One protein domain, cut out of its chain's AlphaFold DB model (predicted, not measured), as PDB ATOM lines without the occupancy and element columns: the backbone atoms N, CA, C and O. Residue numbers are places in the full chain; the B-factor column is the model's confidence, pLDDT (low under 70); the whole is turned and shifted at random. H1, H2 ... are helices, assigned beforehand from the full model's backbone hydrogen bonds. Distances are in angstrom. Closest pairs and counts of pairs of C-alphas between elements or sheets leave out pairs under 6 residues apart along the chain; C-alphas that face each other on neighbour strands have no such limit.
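Overview. This is residues 2 to 25 and 187 to 270 of the 277 residues of an uncharacterized protein of Fibrobacter sp (UniProt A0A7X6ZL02). A cluster of crossed helices is built on the short helix H6, which H2, H3 and H5 each meet nearly at right angles, while H7 and the loops around it form a separate end at one side. H5, the longest helix, runs from the far side, where the short H4 lies before its first residues, until its last residue, Leu 229, meets H2 partway along, at residues 11 to 15; H1 lies close to H5 and leads into H2. Beyond H7, residues 259 to 270 fold back toward H2 and H3 without a named element. The printed part has 108 residues with seven named helices, H1 to H7 in order, and no named strand; its class is all helix. It is compact and rounded, with a radius of gyration of the C-alphas of 13.4 A and spans of 36 by 28 by 26 A.

Along the chain. H1 covers residues 2 to 6, beginning at C-alpha 2 at (38.110, -47.711, 17.757). H2 covers residues 8 to 19 and is 16.6 A long from first to last C-alpha. After the cut, H3 covers residues 193 to 201, 12.2 A, and H4 residues 208 to 211. H5 covers residues 215 to 229, 20.7 A, ending at C-alpha 229 at (33.322, -41.214, 6.502). H6 covers residues 234 to 241, 11.0 A. H7 covers residues 253 to 258, ending at C-alpha 258 at (37.425, -22.200, 0.251).

Arrangement. The hub is H6. H2 touches it with residues 15 to 19 alone, about perpendicular at 85 degrees; the closest C-alphas, of Ile 18 and Gly 240, are 4.4 A apart. H5 touches H6 with residues 223 to 229 alone, about perpendicular at 84 degrees, closest at the C-alphas of Tyr 226 and Pro 234, 4.8 A. H3 touches H6 about perpendicular at 76 degrees, closest at the C-alphas of Ala 195 and Leu 241, 5.1 A. H2 and H5 only just touch, with 3 pairs of C-alphas within 8 A, closest at Lys 15 and Leu 229, 6.1 A. H1 and H5 are close but not clearly touching, with the C-alphas of Val 4 and Phe 225 at 7.2 A, and so are H4 and H5, with those of Phe 210 and Gln 218 at 6.8 A. H3 and H5 are near each other. H7 touches no helix. In H1, H2, H3, H5, H6 and H7 every O i to N i+4 pair is within hydrogen-bond range; H4 is too short for such a pair.

Size, cuts and confidence. The two C-alphas farthest apart, of Ser 2 and Ala 249, are 37.9 A apart. Residues 26 to 186 are not printed, and C-alphas 25 and 187 are 22.7 A apart across the cut. The link from H6 to H7 is long, with 11 residues; within it, residues 247 to 248 pair antiparallel with residues 251 to 252. Mean pLDDT of the printed part is 91.3, and no printed residue is under 70.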
ATOM      1  N   SER A   2      38.154 -48.450  16.465       77.00
ATOM      2  CA  SER A   2      38.110 -47.711  17.757       77.00
ATOM      3  C   SER A   2      38.436 -46.208  17.666       77.00
ATOM      4  O   SER A   2      37.896 -45.421  18.440       77.00
ATOM      5  N   TRP A   3      39.282 -45.781  16.719       85.19
ATOM      6  CA  TRP A   3      39.716 -44.379  16.615       85.19
ATOM      7  C   TRP A   3      38.628 -43.452  16.054       85.19
ATOM      8  O   TRP A   3      38.370 -42.402  16.641       85.19
ATOM      9  N   VAL A   4      37.949 -43.862  14.973       81.50
ATOM     10  CA  VAL A   4      36.857 -43.099  14.332       81.50
ATOM     11  C   VAL A   4      35.741 -42.811  15.341       81.50
ATOM     12  O   VAL A   4      35.333 -41.664  15.503       81.50
ATOM     13  N   LYS A   5      35.324 -43.827  16.112       82.00
ATOM     14  CA  LYS A   5      34.297 -43.683  17.161       82.00
ATOM     15  C   LYS A   5      34.714 -42.730  18.288       82.00
ATOM     16  O   LYS A   5      33.862 -42.030  18.823       82.00
ATOM     17  N   LYS A   6      36.006 -42.691  18.640       86.69
ATOM     18  CA  LYS A   6      36.557 -41.836  19.708       86.69
ATOM     19  C   LYS A   6      36.809 -40.386  19.276       86.69
ATOM     20  O   LYS A   6      36.964 -39.529  20.133       86.69
ATOM     21  N   ASN A   7      36.846 -40.093  17.974       91.38
ATOM     22  CA  ASN A   7      37.204 -38.772  17.439       91.38
ATOM     23  C   ASN A   7      36.044 -38.127  16.661       91.38
ATOM     24  O   ASN A   7      36.268 -37.518  15.617       91.38
ATOM     25  N   LYS A   8      34.803 -38.251  17.160       91.12
ATOM     26  CA  LYS A   8      33.579 -37.828  16.448       91.12
ATOM     27  C   LYS A   8      33.656 -36.409  15.874       91.12
ATOM     28  O   LYS A   8      33.333 -36.242  14.707       91.12
ATOM     29  N   GLY A   9      34.149 -35.427  16.636       94.31
ATOM     30  CA  GLY A   9      34.272 -34.040  16.160       94.31
ATOM     31  C   GLY A   9      35.152 -33.902  14.912       94.31
ATOM     32  O   GLY A   9      34.731 -33.312  13.923       94.31
ATOM     33  N   LYS A  10      36.330 -34.546  14.900       94.69
ATOM     34  CA  LYS A  10      37.213 -34.572  13.719       94.69
ATOM     35  C   LYS A  10      36.550 -35.258  12.531       94.69
ATOM     36  O   LYS A  10      36.752 -34.838  11.397       94.69
ATOM     37  N   ILE A  11      35.801 -36.329  12.786       94.19
ATOM     38  CA  ILE A  11      35.112 -37.094  11.745       94.19
ATOM     39  C   ILE A  11      34.000 -36.261  11.109       94.19
ATOM     40  O   ILE A  11      33.975 -36.176   9.889       94.19
ATOM     41  N   VAL A  12      33.145 -35.614  11.905       95.56
ATOM     42  CA  VAL A  12      32.076 -34.727  11.407       95.56
ATOM     43  C   VAL A  12      32.672 -33.594  10.573       95.56
ATOM     44  O   VAL A  12      32.382 -33.509   9.388       95.56
ATOM     45  N   ALA A  13      33.635 -32.855  11.128       97.00
ATOM     46  CA  ALA A  13      34.331 -31.794  10.403       97.00
ATOM     47  C   ALA A  13      34.982 -32.278   9.096       97.00
ATOM     48  O   ALA A  13      35.007 -31.567   8.097       97.00
ATOM     49  N   THR A  14      35.519 -33.503   9.076       97.00
ATOM     50  CA  THR A  14      36.122 -34.065   7.860       97.00
ATOM     51  C   THR A  14      35.071 -34.428   6.816       97.00
ATOM     52  O   THR A  14      35.335 -34.235   5.633       97.00
ATOM     53  N   LYS A  15      33.887 -34.910   7.220       96.56
ATOM     54  CA  LYS A  15      32.764 -35.124   6.292       96.56
ATOM     55  C   LYS A  15      32.327 -33.809   5.660       96.56
ATOM     56  O   LYS A  15      32.240 -33.744   4.440       96.56
ATOM     57  N   ASP A  16      32.163 -32.769   6.468       97.06
ATOM     58  CA  ASP A  16      31.775 -31.441   5.986       97.06
ATOM     59  C   ASP A  16      32.843 -30.862   5.049       97.06
ATOM     60  O   ASP A  16      32.527 -30.295   4.008       97.06
ATOM     61  N   PHE A  17      34.129 -31.068   5.361       97.31
ATOM     62  CA  PHE A  17      35.224 -30.712   4.458       97.31
ATOM     63  C   PHE A  17      35.128 -31.453   3.121       97.31
ATOM     64  O   PHE A  17      35.292 -30.823   2.085       97.31
ATOM     65  N   ILE A  18      34.864 -32.763   3.124       96.38
ATOM     66  CA  ILE A  18      34.721 -33.565   1.896       96.38
ATOM     67  C   ILE A  18      33.537 -33.078   1.058       96.38
ATOM     68  O   ILE A  18      33.689 -32.942  -0.156       96.38
ATOM     69  N   ALA A  19      32.412 -32.753   1.701       95.62
ATOM     70  CA  ALA A  19      31.201 -32.261   1.044       95.62
ATOM     71  C   ALA A  19      31.460 -31.007   0.185       95.62
ATOM     72  O   ALA A  19      30.905 -30.872  -0.902       95.62
ATOM     73  N   LEU A  20      32.381 -30.127   0.604       95.62
ATOM     74  CA  LEU A  20      32.766 -28.927  -0.161       95.62
ATOM     75  C   LEU A  20      33.391 -29.226  -1.533       95.62
ATOM     76  O   LEU A  20      33.475 -28.326  -2.377       95.62
ATOM     77  N   PHE A  21      33.861 -30.456  -1.751       94.75
ATOM     78  CA  PHE A  21      34.550 -30.866  -2.973       94.75
ATOM     79  C   PHE A  21      33.783 -31.913  -3.783       94.75
ATOM     80  O   PHE A  21      34.263 -32.279  -4.845       94.75
ATOM     81  N   GLU A  22      32.604 -32.370  -3.350       92.94
ATOM     82  CA  GLU A  22      31.863 -33.455  -4.027       92.94
ATOM     83  C   GLU A  22      31.581 -33.188  -5.510       92.94
ATOM     84  O   GLU A  22      31.546 -34.125  -6.299       92.94
ATOM     85  N   SER A  23      31.415 -31.920  -5.890       93.12
ATOM     86  CA  SER A  23      31.180 -31.472  -7.267       93.12
ATOM     87  C   SER A  23      32.396 -30.793  -7.908       93.12
ATOM     88  O   SER A  23      32.275 -30.177  -8.968       93.12
ATOM     89  N   LYS A  24      33.576 -30.838  -7.277       93.56
ATOM     90  CA  LYS A  24      34.755 -30.089  -7.736       93.56
ATOM     91  C   LYS A  24      35.795 -31.025  -8.342       93.56
ATOM     92  O   LYS A  24      36.428 -31.777  -7.612       93.56
ATOM     93  N   PRO A  25      36.070 -30.961  -9.654       92.19
ATOM     94  CA  PRO A  25      37.153 -31.746 -10.229       92.19
ATOM     95  C   PRO A  25      38.509 -31.276  -9.688       92.19
ATOM     96  O   PRO A  25      38.734 -30.084  -9.476       92.19
ATOM     97  N   TRP A 187      37.922 -54.242  -4.572       74.50
ATOM     98  CA  TRP A 187      39.276 -53.696  -4.713       74.50
ATOM     99  C   TRP A 187      39.477 -52.494  -3.782       74.50
ATOM    100  O   TRP A 187      38.583 -51.650  -3.669       74.50
ATOM    101  N   PRO A 188      40.638 -52.372  -3.111       83.56
ATOM    102  CA  PRO A 188      40.870 -51.274  -2.185       83.56
ATOM    103  C   PRO A 188      40.979 -49.941  -2.929       83.56
ATOM    104  O   PRO A 188      41.614 -49.845  -3.976       83.56
ATOM    105  N   ILE A 189      40.445 -48.883  -2.325       86.62
ATOM    106  CA  ILE A 189      40.590 -47.516  -2.830       86.62
ATOM    107  C   ILE A 189      42.035 -47.061  -2.633       86.62
ATOM    108  O   ILE A 189      42.628 -47.280  -1.569       86.62
ATOM    109  N   ALA A 190      42.612 -46.400  -3.635       85.94
ATOM    110  CA  ALA A 190      43.978 -45.897  -3.542       85.94
ATOM    111  C   ALA A 190      44.168 -44.918  -2.358       85.94
ATOM    112  O   ALA A 190      43.240 -44.284  -1.859       85.94
ATOM    113  N   ILE A 191      45.413 -44.731  -1.915       88.00
ATOM    114  CA  ILE A 191      45.759 -43.677  -0.950       88.00
ATOM    115  C   ILE A 191      46.340 -42.504  -1.734       88.00
ATOM    116  O   ILE A 191      47.383 -42.642  -2.374       88.00
ATOM    117  N   ASN A 192      45.681 -41.342  -1.706       88.31
ATOM    118  CA  ASN A 192      46.244 -40.134  -2.305       88.31
ATOM    119  C   ASN A 192      47.120 -39.349  -1.304       88.31
ATOM    120  O   ASN A 192      46.955 -39.489  -0.089       88.31
ATOM    121  N   PRO A 193      48.048 -38.501  -1.795       88.56
ATOM    122  CA  PRO A 193      48.905 -37.682  -0.940       88.56
ATOM    123  C   PRO A 193      48.144 -36.815   0.072       88.56
ATOM    124  O   PRO A 193      48.618 -36.651   1.195       88.56
ATOM    125  N   GLY A 194      46.970 -36.293  -0.287       92.19
ATOM    126  CA  GLY A 194      46.134 -35.489   0.606       92.19
ATOM    127  C   GLY A 194      45.574 -36.286   1.782       92.19
ATOM    128  O   GLY A 194      45.721 -35.863   2.929       92.19
ATOM    129  N   ALA A 195      45.068 -37.493   1.538       93.44
ATOM    130  CA  ALA A 195      44.645 -38.422   2.581       93.44
ATOM    131  C   ALA A 195      45.817 -38.798   3.506       93.44
ATOM    132  O   ALA A 195      45.671 -38.778   4.730       93.44
ATOM    133  N   SER A 196      47.010 -39.045   2.953       91.81
ATOM    134  CA  SER A 196      48.228 -39.269   3.747       91.81
ATOM    135  C   SER A 196      48.589 -38.065   4.622       91.81
ATOM    136  O   SER A 196      48.852 -38.230   5.817       91.81
ATOM    137  N   ARG A 197      48.553 -36.842   4.074       93.06
ATOM    138  CA  ARG A 197      48.775 -35.606   4.848       93.06
ATOM    139  C   ARG A 197      47.727 -35.447   5.946       93.06
ATOM    140  O   ARG A 197      48.084 -35.104   7.073       93.06
ATOM    141  N   TRP A 198      46.458 -35.721   5.652       95.38
ATOM    142  CA  TRP A 198      45.376 -35.656   6.634       95.38
ATOM    143  C   TRP A 198      45.629 -36.636   7.781       95.38
ATOM    144  O   TRP A 198      45.622 -36.229   8.947       95.38
ATOM    145  N   MET A 199      45.977 -37.890   7.471       94.75
ATOM    146  CA  MET A 199      46.298 -38.900   8.484       94.75
ATOM    147  C   MET A 199      47.461 -38.475   9.374       94.75
ATOM    148  O   MET A 199      47.388 -38.633  10.589       94.75
ATOM    149  N   GLN A 200      48.518 -37.907   8.795       93.25
ATOM    150  CA  GLN A 200      49.706 -37.472   9.535       93.25
ATOM    151  C   GLN A 200      49.472 -36.233  10.410       93.25
ATOM    152  O   GLN A 200      50.188 -36.037  11.396       93.25
ATOM    153  N   ARG A 201      48.520 -35.364  10.047       92.56
ATOM    154  CA  ARG A 201      48.332 -34.056  10.698       92.56
ATOM    155  C   ARG A 201      47.133 -34.009  11.638       92.56
ATOM    156  O   ARG A 201      47.265 -33.447  12.721       92.56
ATOM    157  N   ILE A 202      46.012 -34.604  11.245       93.75
ATOM    158  CA  ILE A 202      44.740 -34.593  11.988       93.75
ATOM    159  C   ILE A 202      44.421 -35.989  12.535       93.75
ATOM    160  O   ILE A 202      43.975 -36.133  13.684       93.75
ATOM    161  N   GLY A 203      44.651 -36.998  11.693       93.44
ATOM    162  CA  GLY A 203      44.377 -38.401  11.961       93.44
ATOM    163  C   GLY A 203      45.367 -39.079  12.917       93.44
ATOM    164  O   GLY A 203      46.139 -38.428  13.625       93.44
ATOM    165  N   PRO A 204      45.355 -40.422  12.961       93.50
ATOM    166  CA  PRO A 204      46.195 -41.202  13.861       93.50
ATOM    167  C   PRO A 204      47.643 -41.371  13.385       93.50
ATOM    168  O   PRO A 204      48.376 -42.141  13.994       93.50
ATOM    169  N   GLY A 205      48.093 -40.689  12.330       91.88
ATOM    170  CA  GLY A 205      49.392 -40.938  11.692       91.88
ATOM    171  C   GLY A 205      50.610 -40.760  12.603       91.88
ATOM    172  O   GLY A 205      51.664 -41.335  12.347       91.88
ATOM    173  N   LYS A 206      50.464 -39.999  13.696       90.62
ATOM    174  CA  LYS A 206      51.492 -39.831  14.737       90.62
ATOM    175  C   LYS A 206      51.397 -40.855  15.872       90.62
ATOM    176  O   LYS A 206      52.296 -40.913  16.707       90.62
ATOM    177  N   LEU A 207      50.324 -41.644  15.937       92.19
ATOM    178  CA  LEU A 207      50.134 -42.639  16.986       92.19
ATOM    179  C   LEU A 207      51.080 -43.829  16.760       92.19
ATOM    180  O   LEU A 207      51.216 -44.286  15.620       92.19
ATOM    181  N   PRO A 208      51.696 -44.381  17.825       92.38
ATOM    182  CA  PRO A 208      52.677 -45.458  17.695       92.38
ATOM    183  C   PRO A 208      52.172 -46.672  16.913       92.38
ATOM    184  O   PRO A 208      52.910 -47.221  16.100       92.38
ATOM    185  N   TRP A 209      50.909 -47.065  17.115       92.69
ATOM    186  CA  TRP A 209      50.320 -48.223  16.439       92.69
ATOM    187  C   TRP A 209      50.179 -48.017  14.927       92.69
ATOM    188  O   TRP A 209      50.354 -48.971  14.179       92.69
ATOM    189  N   PHE A 210      49.901 -46.791  14.466       92.00
ATOM    190  CA  PHE A 210      49.773 -46.493  13.038       92.00
ATOM    191  C   PHE A 210      51.153 -46.338  12.398       92.00
ATOM    192  O   PHE A 210      51.420 -46.902  11.343       92.00
ATOM    193  N   LYS A 211      52.066 -45.624  13.070       90.75
ATOM    194  CA  LYS A 211      53.432 -45.399  12.574       90.75
ATOM    195  C   LYS A 211      54.220 -46.704  12.407       90.75
ATOM    196  O   LYS A 211      55.019 -46.808  11.485       90.75
ATOM    197  N   LYS A 212      54.005 -47.678  13.298       92.25
ATOM    198  CA  LYS A 212      54.642 -49.007  13.248       92.25
ATOM    199  C   LYS A 212      53.871 -50.024  12.395       92.25
ATOM    200  O   LYS A 212      54.343 -51.145  12.235       92.25
ATOM    201  N   ALA A 213      52.682 -49.676  11.898       89.56
ATOM    202  CA  ALA A 213      51.904 -50.573  11.056       89.56
ATOM    203  C   ALA A 213      52.568 -50.732   9.684       89.56
ATOM    204  O   ALA A 213      53.004 -49.748   9.086       89.56
ATOM    205  N   ASP A 214      52.596 -51.965   9.179       88.00
ATOM    206  CA  ASP A 214      52.957 -52.249   7.793       88.00
ATOM    207  C   ASP A 214      51.958 -51.612   6.802       88.00
ATOM    208  O   ASP A 214      50.861 -51.173   7.168       88.00
ATOM    209  N   LEU A 215      52.331 -51.573   5.520       81.62
ATOM    210  CA  LEU A 215      51.515 -50.964   4.466       81.62
ATOM    211  C   LEU A 215      50.117 -51.597   4.357       81.62
ATOM    212  O   LEU A 215      49.151 -50.891   4.073       81.62
ATOM    213  N   LYS A 216      49.989 -52.908   4.600       83.69
ATOM    214  CA  LYS A 216      48.712 -53.627   4.511       83.69
ATOM    215  C   LYS A 216      47.753 -53.155   5.604       83.69
ATOM    216  O   LYS A 216      46.605 -52.830   5.308       83.69
ATOM    217  N   LYS A 217      48.228 -53.048   6.845       88.31
ATOM    218  CA  LYS A 217      47.456 -52.533   7.986       88.31
ATOM    219  C   LYS A 217      47.119 -51.053   7.833       88.31
ATOM    220  O   LYS A 217      46.005 -50.650   8.160       88.31
ATOM    221  N   GLN A 218      48.048 -50.246   7.316       88.25
ATOM    222  CA  GLN A 218      47.761 -48.843   7.005       88.25
ATOM    223  C   GLN A 218      46.655 -48.739   5.953       88.25
ATOM    224  O   GLN A 218      45.685 -48.017   6.171       88.25
ATOM    225  N   LEU A 219      46.747 -49.500   4.857       87.31
ATOM    226  CA  LEU A 219      45.719 -49.520   3.819       87.31
ATOM    227  C   LEU A 219      44.366 -49.973   4.365       87.31
ATOM    228  O   LEU A 219      43.367 -49.316   4.089       87.31
ATOM    229  N   GLN A 220      44.329 -51.040   5.164       88.44
ATOM    230  CA  GLN A 220      43.102 -51.505   5.810       88.44
ATOM    231  C   GLN A 220      42.465 -50.394   6.653       88.44
ATOM    232  O   GLN A 220      41.260 -50.162   6.563       88.44
ATOM    233  N   PHE A 221      43.273 -49.647   7.412       91.56
ATOM    234  CA  PHE A 221      42.773 -48.500   8.164       91.56
ATOM    235  C   PHE A 221      42.221 -47.397   7.252       91.56
ATOM    236  O   PHE A 221      41.177 -46.831   7.565       91.56
ATOM    237  N   PHE A 222      42.883 -47.091   6.130       92.44
ATOM    238  CA  PHE A 222      42.356 -46.137   5.148       92.44
ATOM    239  C   PHE A 222      41.006 -46.589   4.582       92.44
ATOM    240  O   PHE A 222      40.098 -45.766   4.520       92.44
ATOM    241  N   GLN A 223      40.836 -47.874   4.248       91.06
ATOM    242  CA  GLN A 223      39.546 -48.394   3.775       91.06
ATOM    243  C   GLN A 223      38.456 -48.243   4.843       91.06
ATOM    244  O   GLN A 223      37.406 -47.664   4.573       91.06
ATOM    245  N   GLU A 224      38.726 -48.671   6.084       90.75
ATOM    246  CA  GLU A 224      37.794 -48.487   7.209       90.75
ATOM    247  C   GLU A 224      37.447 -47.009   7.431       90.75
ATOM    248  O   GLU A 224      36.315 -46.668   7.774       90.75
ATOM    249  N   PHE A 225      38.425 -46.122   7.260       93.38
ATOM    250  CA  PHE A 225      38.247 -44.689   7.420       93.38
ATOM    251  C   PHE A 225      37.396 -44.082   6.301       93.38
ATOM    252  O   PHE A 225      36.492 -43.301   6.598       93.38
ATOM    253  N   TYR A 226      37.634 -44.459   5.043       93.94
ATOM    254  CA  TYR A 226      36.834 -44.009   3.904       93.94
ATOM    255  C   TYR A 226      35.383 -44.476   4.033       93.94
ATOM    256  O   TYR A 226      34.472 -43.651   3.978       93.94
ATOM    257  N   VAL A 227      35.164 -45.760   4.326       90.62
ATOM    258  CA  VAL A 227      33.819 -46.310   4.569       90.62
ATOM    259  C   VAL A 227      33.163 -45.643   5.781       90.62
ATOM    260  O   VAL A 227      31.990 -45.286   5.738       90.62
ATOM    261  N   GLY A 228      33.912 -45.405   6.860       89.62
ATOM    262  CA  GLY A 228      33.391 -44.730   8.050       89.62
ATOM    263  C   GLY A 228      32.982 -43.271   7.805       89.62
ATOM    264  O   GLY A 228      32.057 -42.763   8.451       89.62
ATOM    265  N   LEU A 229      33.653 -42.585   6.876       92.56
ATOM    266  CA  LEU A 229      33.322 -41.214   6.502       92.56
ATOM    267  C   LEU A 229      32.112 -41.156   5.564       92.56
ATOM    268  O   LEU A 229      31.166 -40.422   5.859       92.56
ATOM    269  N   ASN A 230      32.096 -41.968   4.509       92.06
ATOM    270  CA  ASN A 230      30.973 -42.061   3.582       92.06
ATOM    271  C   ASN A 230      30.728 -43.529   3.182       92.06
ATOM    272  O   ASN A 230      31.366 -44.017   2.252       92.06
ATOM    273  N   PRO A 231      29.792 -44.234   3.846       89.12
ATOM    274  CA  PRO A 231      29.506 -45.636   3.543       89.12
ATOM    275  C   PRO A 231      28.903 -45.857   2.154       89.12
ATOM    276  O   PRO A 231      29.051 -46.935   1.594       89.12
ATOM    277  N   LYS A 232      28.200 -44.851   1.612       89.44
ATOM    278  CA  LYS A 232      27.531 -44.946   0.306       89.44
ATOM    279  C   LYS A 232      28.507 -44.754  -0.847       89.44
ATOM    280  O   LYS A 232      28.362 -45.386  -1.884       89.44
ATOM    281  N   SER A 233      29.485 -43.867  -0.668       90.00
ATOM    282  CA  SER A 233      30.526 -43.616  -1.661       90.00
ATOM    283  C   SER A 233      31.855 -43.295  -0.975       90.00
ATOM    284  O   SER A 233      32.226 -42.127  -0.812       90.00
ATOM    285  N   PRO A 234      32.614 -44.323  -0.560       92.12
ATOM    286  CA  PRO A 234      33.919 -44.117   0.060       92.12
ATOM    287  C   PRO A 234      34.923 -43.435  -0.894       92.12
ATOM    288  O   PRO A 234      35.904 -42.838  -0.455       92.12
ATOM    289  N   GLN A 235      34.676 -43.459  -2.206       90.88
ATOM    290  CA  GLN A 235      35.525 -42.812  -3.208       90.88
ATOM    291  C   GLN A 235      35.371 -41.290  -3.219       90.88
ATOM    292  O   GLN A 235      36.349 -40.592  -3.491       90.88
ATOM    293  N   LEU A 236      34.216 -40.757  -2.802       92.81
ATOM    294  CA  LEU A 236      34.080 -39.324  -2.517       92.81
ATOM    295  C   LEU A 236      35.014 -38.882  -1.389       92.81
ATOM    296  O   LEU A 236      35.537 -37.773  -1.423       92.81
ATOM    297  N   VAL A 237      35.300 -39.755  -0.420       94.94
ATOM    298  CA  VAL A 237      36.256 -39.451   0.656       94.94
ATOM    299  C   VAL A 237      37.673 -39.358   0.112       94.94
ATOM    300  O   VAL A 237      38.388 -38.402   0.416       94.94
ATOM    301  N   TYR A 238      38.074 -40.322  -0.720       93.12
ATOM    302  CA  TYR A 238      39.339 -40.250  -1.446       93.12
ATOM    303  C   TYR A 238      39.432 -38.941  -2.235       93.12
ATOM    304  O   TYR A 238      40.399 -38.191  -2.080       93.12
ATOM    305  N   HIS A 239      38.403 -38.636  -3.021       93.69
ATOM    306  CA  HIS A 239      38.340 -37.439  -3.841       93.69
ATOM    307  C   HIS A 239      38.436 -36.155  -3.010       93.69
ATOM    308  O   HIS A 239      39.321 -35.346  -3.264       93.69
ATOM    309  N   GLY A 240      37.607 -35.977  -1.983       95.19
ATOM    310  CA  GLY A 240      37.621 -34.771  -1.152       95.19
ATOM    311  C   GLY A 240      38.950 -34.580  -0.416       95.19
ATOM    312  O   GLY A 240      39.490 -33.476  -0.353       95.19
ATOM    313  N   LEU A 241      39.557 -35.665   0.077       95.75
ATOM    314  CA  LEU A 241      40.837 -35.576   0.783       95.75
ATOM    315  C   LEU A 241      42.019 -35.236  -0.124       95.75
ATOM    316  O   LEU A 241      43.026 -34.752   0.393       95.75
ATOM    317  N   GLN A 242      41.922 -35.415  -1.444       93.12
ATOM    318  CA  GLN A 242      43.008 -35.037  -2.358       93.12
ATOM    319  C   GLN A 242      43.306 -33.526  -2.321       93.12
ATOM    320  O   GLN A 242      44.441 -33.120  -2.568       93.12
ATOM    321  N   PHE A 243      42.309 -32.707  -1.964       94.31
ATOM    322  CA  PHE A 243      42.425 -31.253  -1.844       94.31
ATOM    323  C   PHE A 243      43.078 -30.811  -0.529       94.31
ATOM    324  O   PHE A 243      43.534 -29.671  -0.412       94.31
ATOM    325  N   TYR A 244      43.157 -31.696   0.472       95.12
ATOM    326  CA  TYR A 244      43.671 -31.347   1.791       95.12
ATOM    327  C   TYR A 244      45.158 -30.977   1.743       95.12
ATOM    328  O   TYR A 244      46.030 -31.823   1.490       95.12
ATOM    329  N   ALA A 245      45.434 -29.702   2.038       92.00
ATOM    330  CA  ALA A 245      46.771 -29.135   2.174       92.00
ATOM    331  C   ALA A 245      47.719 -29.504   1.013       92.00
ATOM    332  O   ALA A 245      48.899 -29.778   1.242       92.00
ATOM    333  N   ASP A 246      47.206 -29.583  -0.225       90.81
ATOM    334  CA  ASP A 246      48.059 -29.771  -1.405       90.81
ATOM    335  C   ASP A 246      48.783 -28.456  -1.720       90.81
ATOM    336  O   ASP A 246      48.098 -27.445  -1.893       90.81
ATOM    337  N   PRO A 247      50.129 -28.416  -1.718       88.88
ATOM    338  CA  PRO A 247      50.864 -27.170  -1.914       88.88
ATOM    339  C   PRO A 247      50.651 -26.578  -3.311       88.88
ATOM    340  O   PRO A 247      50.808 -27.270  -4.318       88.88
ATOM    341  N   VAL A 248      50.384 -25.274  -3.352       87.00
ATOM    342  CA  VAL A 248      50.338 -24.444  -4.567       87.00
ATOM    343  C   VAL A 248      51.248 -23.226  -4.379       87.00
ATOM    344  O   VAL A 248      51.739 -22.985  -3.277       87.00
ATOM    345  N   ALA A 249      51.488 -22.446  -5.436       81.62
ATOM    346  CA  ALA A 249      52.533 -21.415  -5.463       81.62
ATOM    347  C   ALA A 249      52.534 -20.435  -4.268       81.62
ATOM    348  O   ALA A 249      53.604 -20.035  -3.818       81.62
ATOM    349  N   LYS A 250      51.357 -20.042  -3.758       83.44
ATOM    350  CA  LYS A 250      51.224 -19.063  -2.660       83.44
ATOM    351  C   LYS A 250      50.455 -19.585  -1.439       83.44
ATOM    352  O   LYS A 250      50.298 -18.848  -0.470       83.44
ATOM    353  N   SER A 251      49.929 -20.813  -1.481       89.31
ATOM    354  CA  SER A 251      49.121 -21.371  -0.388       89.31
ATOM    355  C   SER A 251      48.875 -22.885  -0.532       89.31
ATOM    356  O   SER A 251      49.772 -23.635  -0.921       89.31
ATOM    357  N   TYR A 252      47.663 -23.346  -0.204       91.38
ATOM    358  CA  TYR A 252      47.187 -24.709  -0.396       91.38
ATOM    359  C   TYR A 252      45.918 -24.734  -1.242       91.38
ATOM    360  O   TYR A 252      45.052 -23.875  -1.083       91.38
ATOM    361  N   LEU A 253      45.750 -25.792  -2.033       90.31
ATOM    362  CA  LEU A 253      44.601 -25.968  -2.924       90.31
ATOM    363  C   LEU A 253      43.246 -25.852  -2.199       90.31
ATOM    364  O   LEU A 253      42.325 -25.217  -2.699       90.31
ATOM    365  N   CYS A 254      43.122 -26.402  -0.986       93.12
ATOM    366  CA  CYS A 254      41.903 -26.243  -0.191       93.12
ATOM    367  C   CYS A 254      41.598 -24.777   0.162       93.12
ATOM    368  O   CYS A 254      40.430 -24.412   0.225       93.12
ATOM    369  N   ARG A 255      42.616 -23.934   0.385       91.69
ATOM    370  CA  ARG A 255      42.419 -22.505   0.670       91.69
ATOM    371  C   ARG A 255      42.017 -21.757  -0.590       91.69
ATOM    372  O   ARG A 255      41.084 -20.975  -0.513       91.69
ATOM    373  N   ASP A 256      42.657 -22.026  -1.724       90.31
ATOM    374  CA  ASP A 256      42.299 -21.388  -2.999       90.31
ATOM    375  C   ASP A 256      40.822 -21.627  -3.352       90.31
ATOM    376  O   ASP A 256      40.160 -20.758  -3.909       90.31
ATOM    377  N   ILE A 257      40.282 -22.789  -2.964       90.38
ATOM    378  CA  ILE A 257      38.890 -23.168  -3.218       90.38
ATOM    379  C   ILE A 257      37.911 -22.630  -2.157       90.38
ATOM    380  O   ILE A 257      36.791 -22.257  -2.504       90.38
ATOM    381  N   ILE A 258      38.287 -22.634  -0.873       93.12
ATOM    382  CA  ILE A 258      37.425 -22.200   0.251       93.12
ATOM    383  C   ILE A 258      37.520 -20.676   0.486       93.12
ATOM    384  O   ILE A 258      36.653 -20.068   1.110       93.12
ATOM    385  N   GLY A 259      38.581 -20.035  -0.000       91.19
ATOM    386  CA  GLY A 259      38.908 -18.624   0.201       91.19
ATOM    387  C   GLY A 259      39.657 -18.364   1.511       91.19
ATOM    388  O   GLY A 259      40.821 -17.956   1.502       91.19
ATOM    389  N   LYS A 260      39.011 -18.595   2.662       90.56
ATOM    390  CA  LYS A 260      39.583 -18.285   3.990       90.56
ATOM    391  C   LYS A 260      39.669 -19.516   4.890       90.56
ATOM    392  O   LYS A 260      38.726 -20.293   4.981       90.56
ATOM    393  N   CYS A 261      40.785 -19.667   5.611       92.38
ATOM    394  CA  CYS A 261      41.038 -20.837   6.459       92.38
ATOM    395  C   CYS A 261      39.973 -21.041   7.546       92.38
ATOM    396  O   CYS A 261      39.592 -22.182   7.771       92.38
ATOM    397  N   HIS A 262      39.464 -19.976   8.178       92.19
ATOM    398  CA  HIS A 262      38.442 -20.082   9.231       92.19
ATOM    399  C   HIS A 262      37.073 -20.566   8.723       92.19
ATOM    400  O   HIS A 262      36.242 -20.972   9.523       92.19
ATOM    401  N   LEU A 263      36.838 -20.544   7.404       93.88
ATOM    402  CA  LEU A 263      35.632 -21.106   6.782       93.88
ATOM    403  C   LEU A 263      35.769 -22.611   6.505       93.88
ATOM    404  O   LEU A 263      34.817 -23.258   6.081       93.88
ATOM    405  N   CYS A 264      36.961 -23.181   6.699       95.75
ATOM    406  CA  CYS A 264      37.210 -24.597   6.475       95.75
ATOM    407  C   CYS A 264      36.643 -25.423   7.644       95.75
ATOM    408  O   CYS A 264      37.051 -25.187   8.780       95.75
ATOM    409  N   PRO A 265      35.803 -26.449   7.410       96.75
ATOM    410  CA  PRO A 265      35.186 -27.218   8.496       96.75
ATOM    411  C   PRO A 265      36.186 -27.907   9.436       96.75
ATOM    412  O   PRO A 265      35.914 -28.120  10.611       96.75
ATOM    413  N   ILE A 266      37.384 -28.222   8.939       95.69
ATOM    414  CA  ILE A 266      38.472 -28.812   9.731       95.69
ATOM    415  C   ILE A 266      39.434 -27.768  10.321       95.69
ATOM    416  O   ILE A 266      40.495 -28.159  10.814       95.69
ATOM    417  N   TYR A 267      39.113 -26.469  10.267       94.62
ATOM    418  CA  TYR A 267      39.986 -25.371  10.706       94.62
ATOM    419  C   TYR A 267      40.539 -25.597  12.114       94.62
ATOM    420  O   TYR A 267      41.757 -25.585  12.294       94.62
ATOM    421  N   ASP A 268      39.683 -25.915  13.086       93.12
ATOM    422  CA  ASP A 268      40.101 -26.077  14.483       93.12
ATOM    423  C   ASP A 268      41.136 -27.184  14.679       93.12
ATOM    424  O   ASP A 268      42.037 -27.056  15.515       93.12
ATOM    425  N   PHE A 269      41.063 -28.220  13.845       93.00
ATOM    426  CA  PHE A 269      41.961 -29.370  13.861       93.00
ATOM    427  C   PHE A 269      43.165 -29.212  12.925       93.00
ATOM    428  O   PHE A 269      44.112 -30.000  13.004       93.00
ATOM    429  N   CYS A 270      43.141 -28.232  12.020       91.94
ATOM    430  CA  CYS A 270      44.129 -28.089  10.965       91.94
ATOM    431  C   CYS A 270      45.452 -27.552  11.515       91.94
ATOM    432  O   CYS A 270      45.546 -26.433  12.014       91.94
TER     433      CYS A 270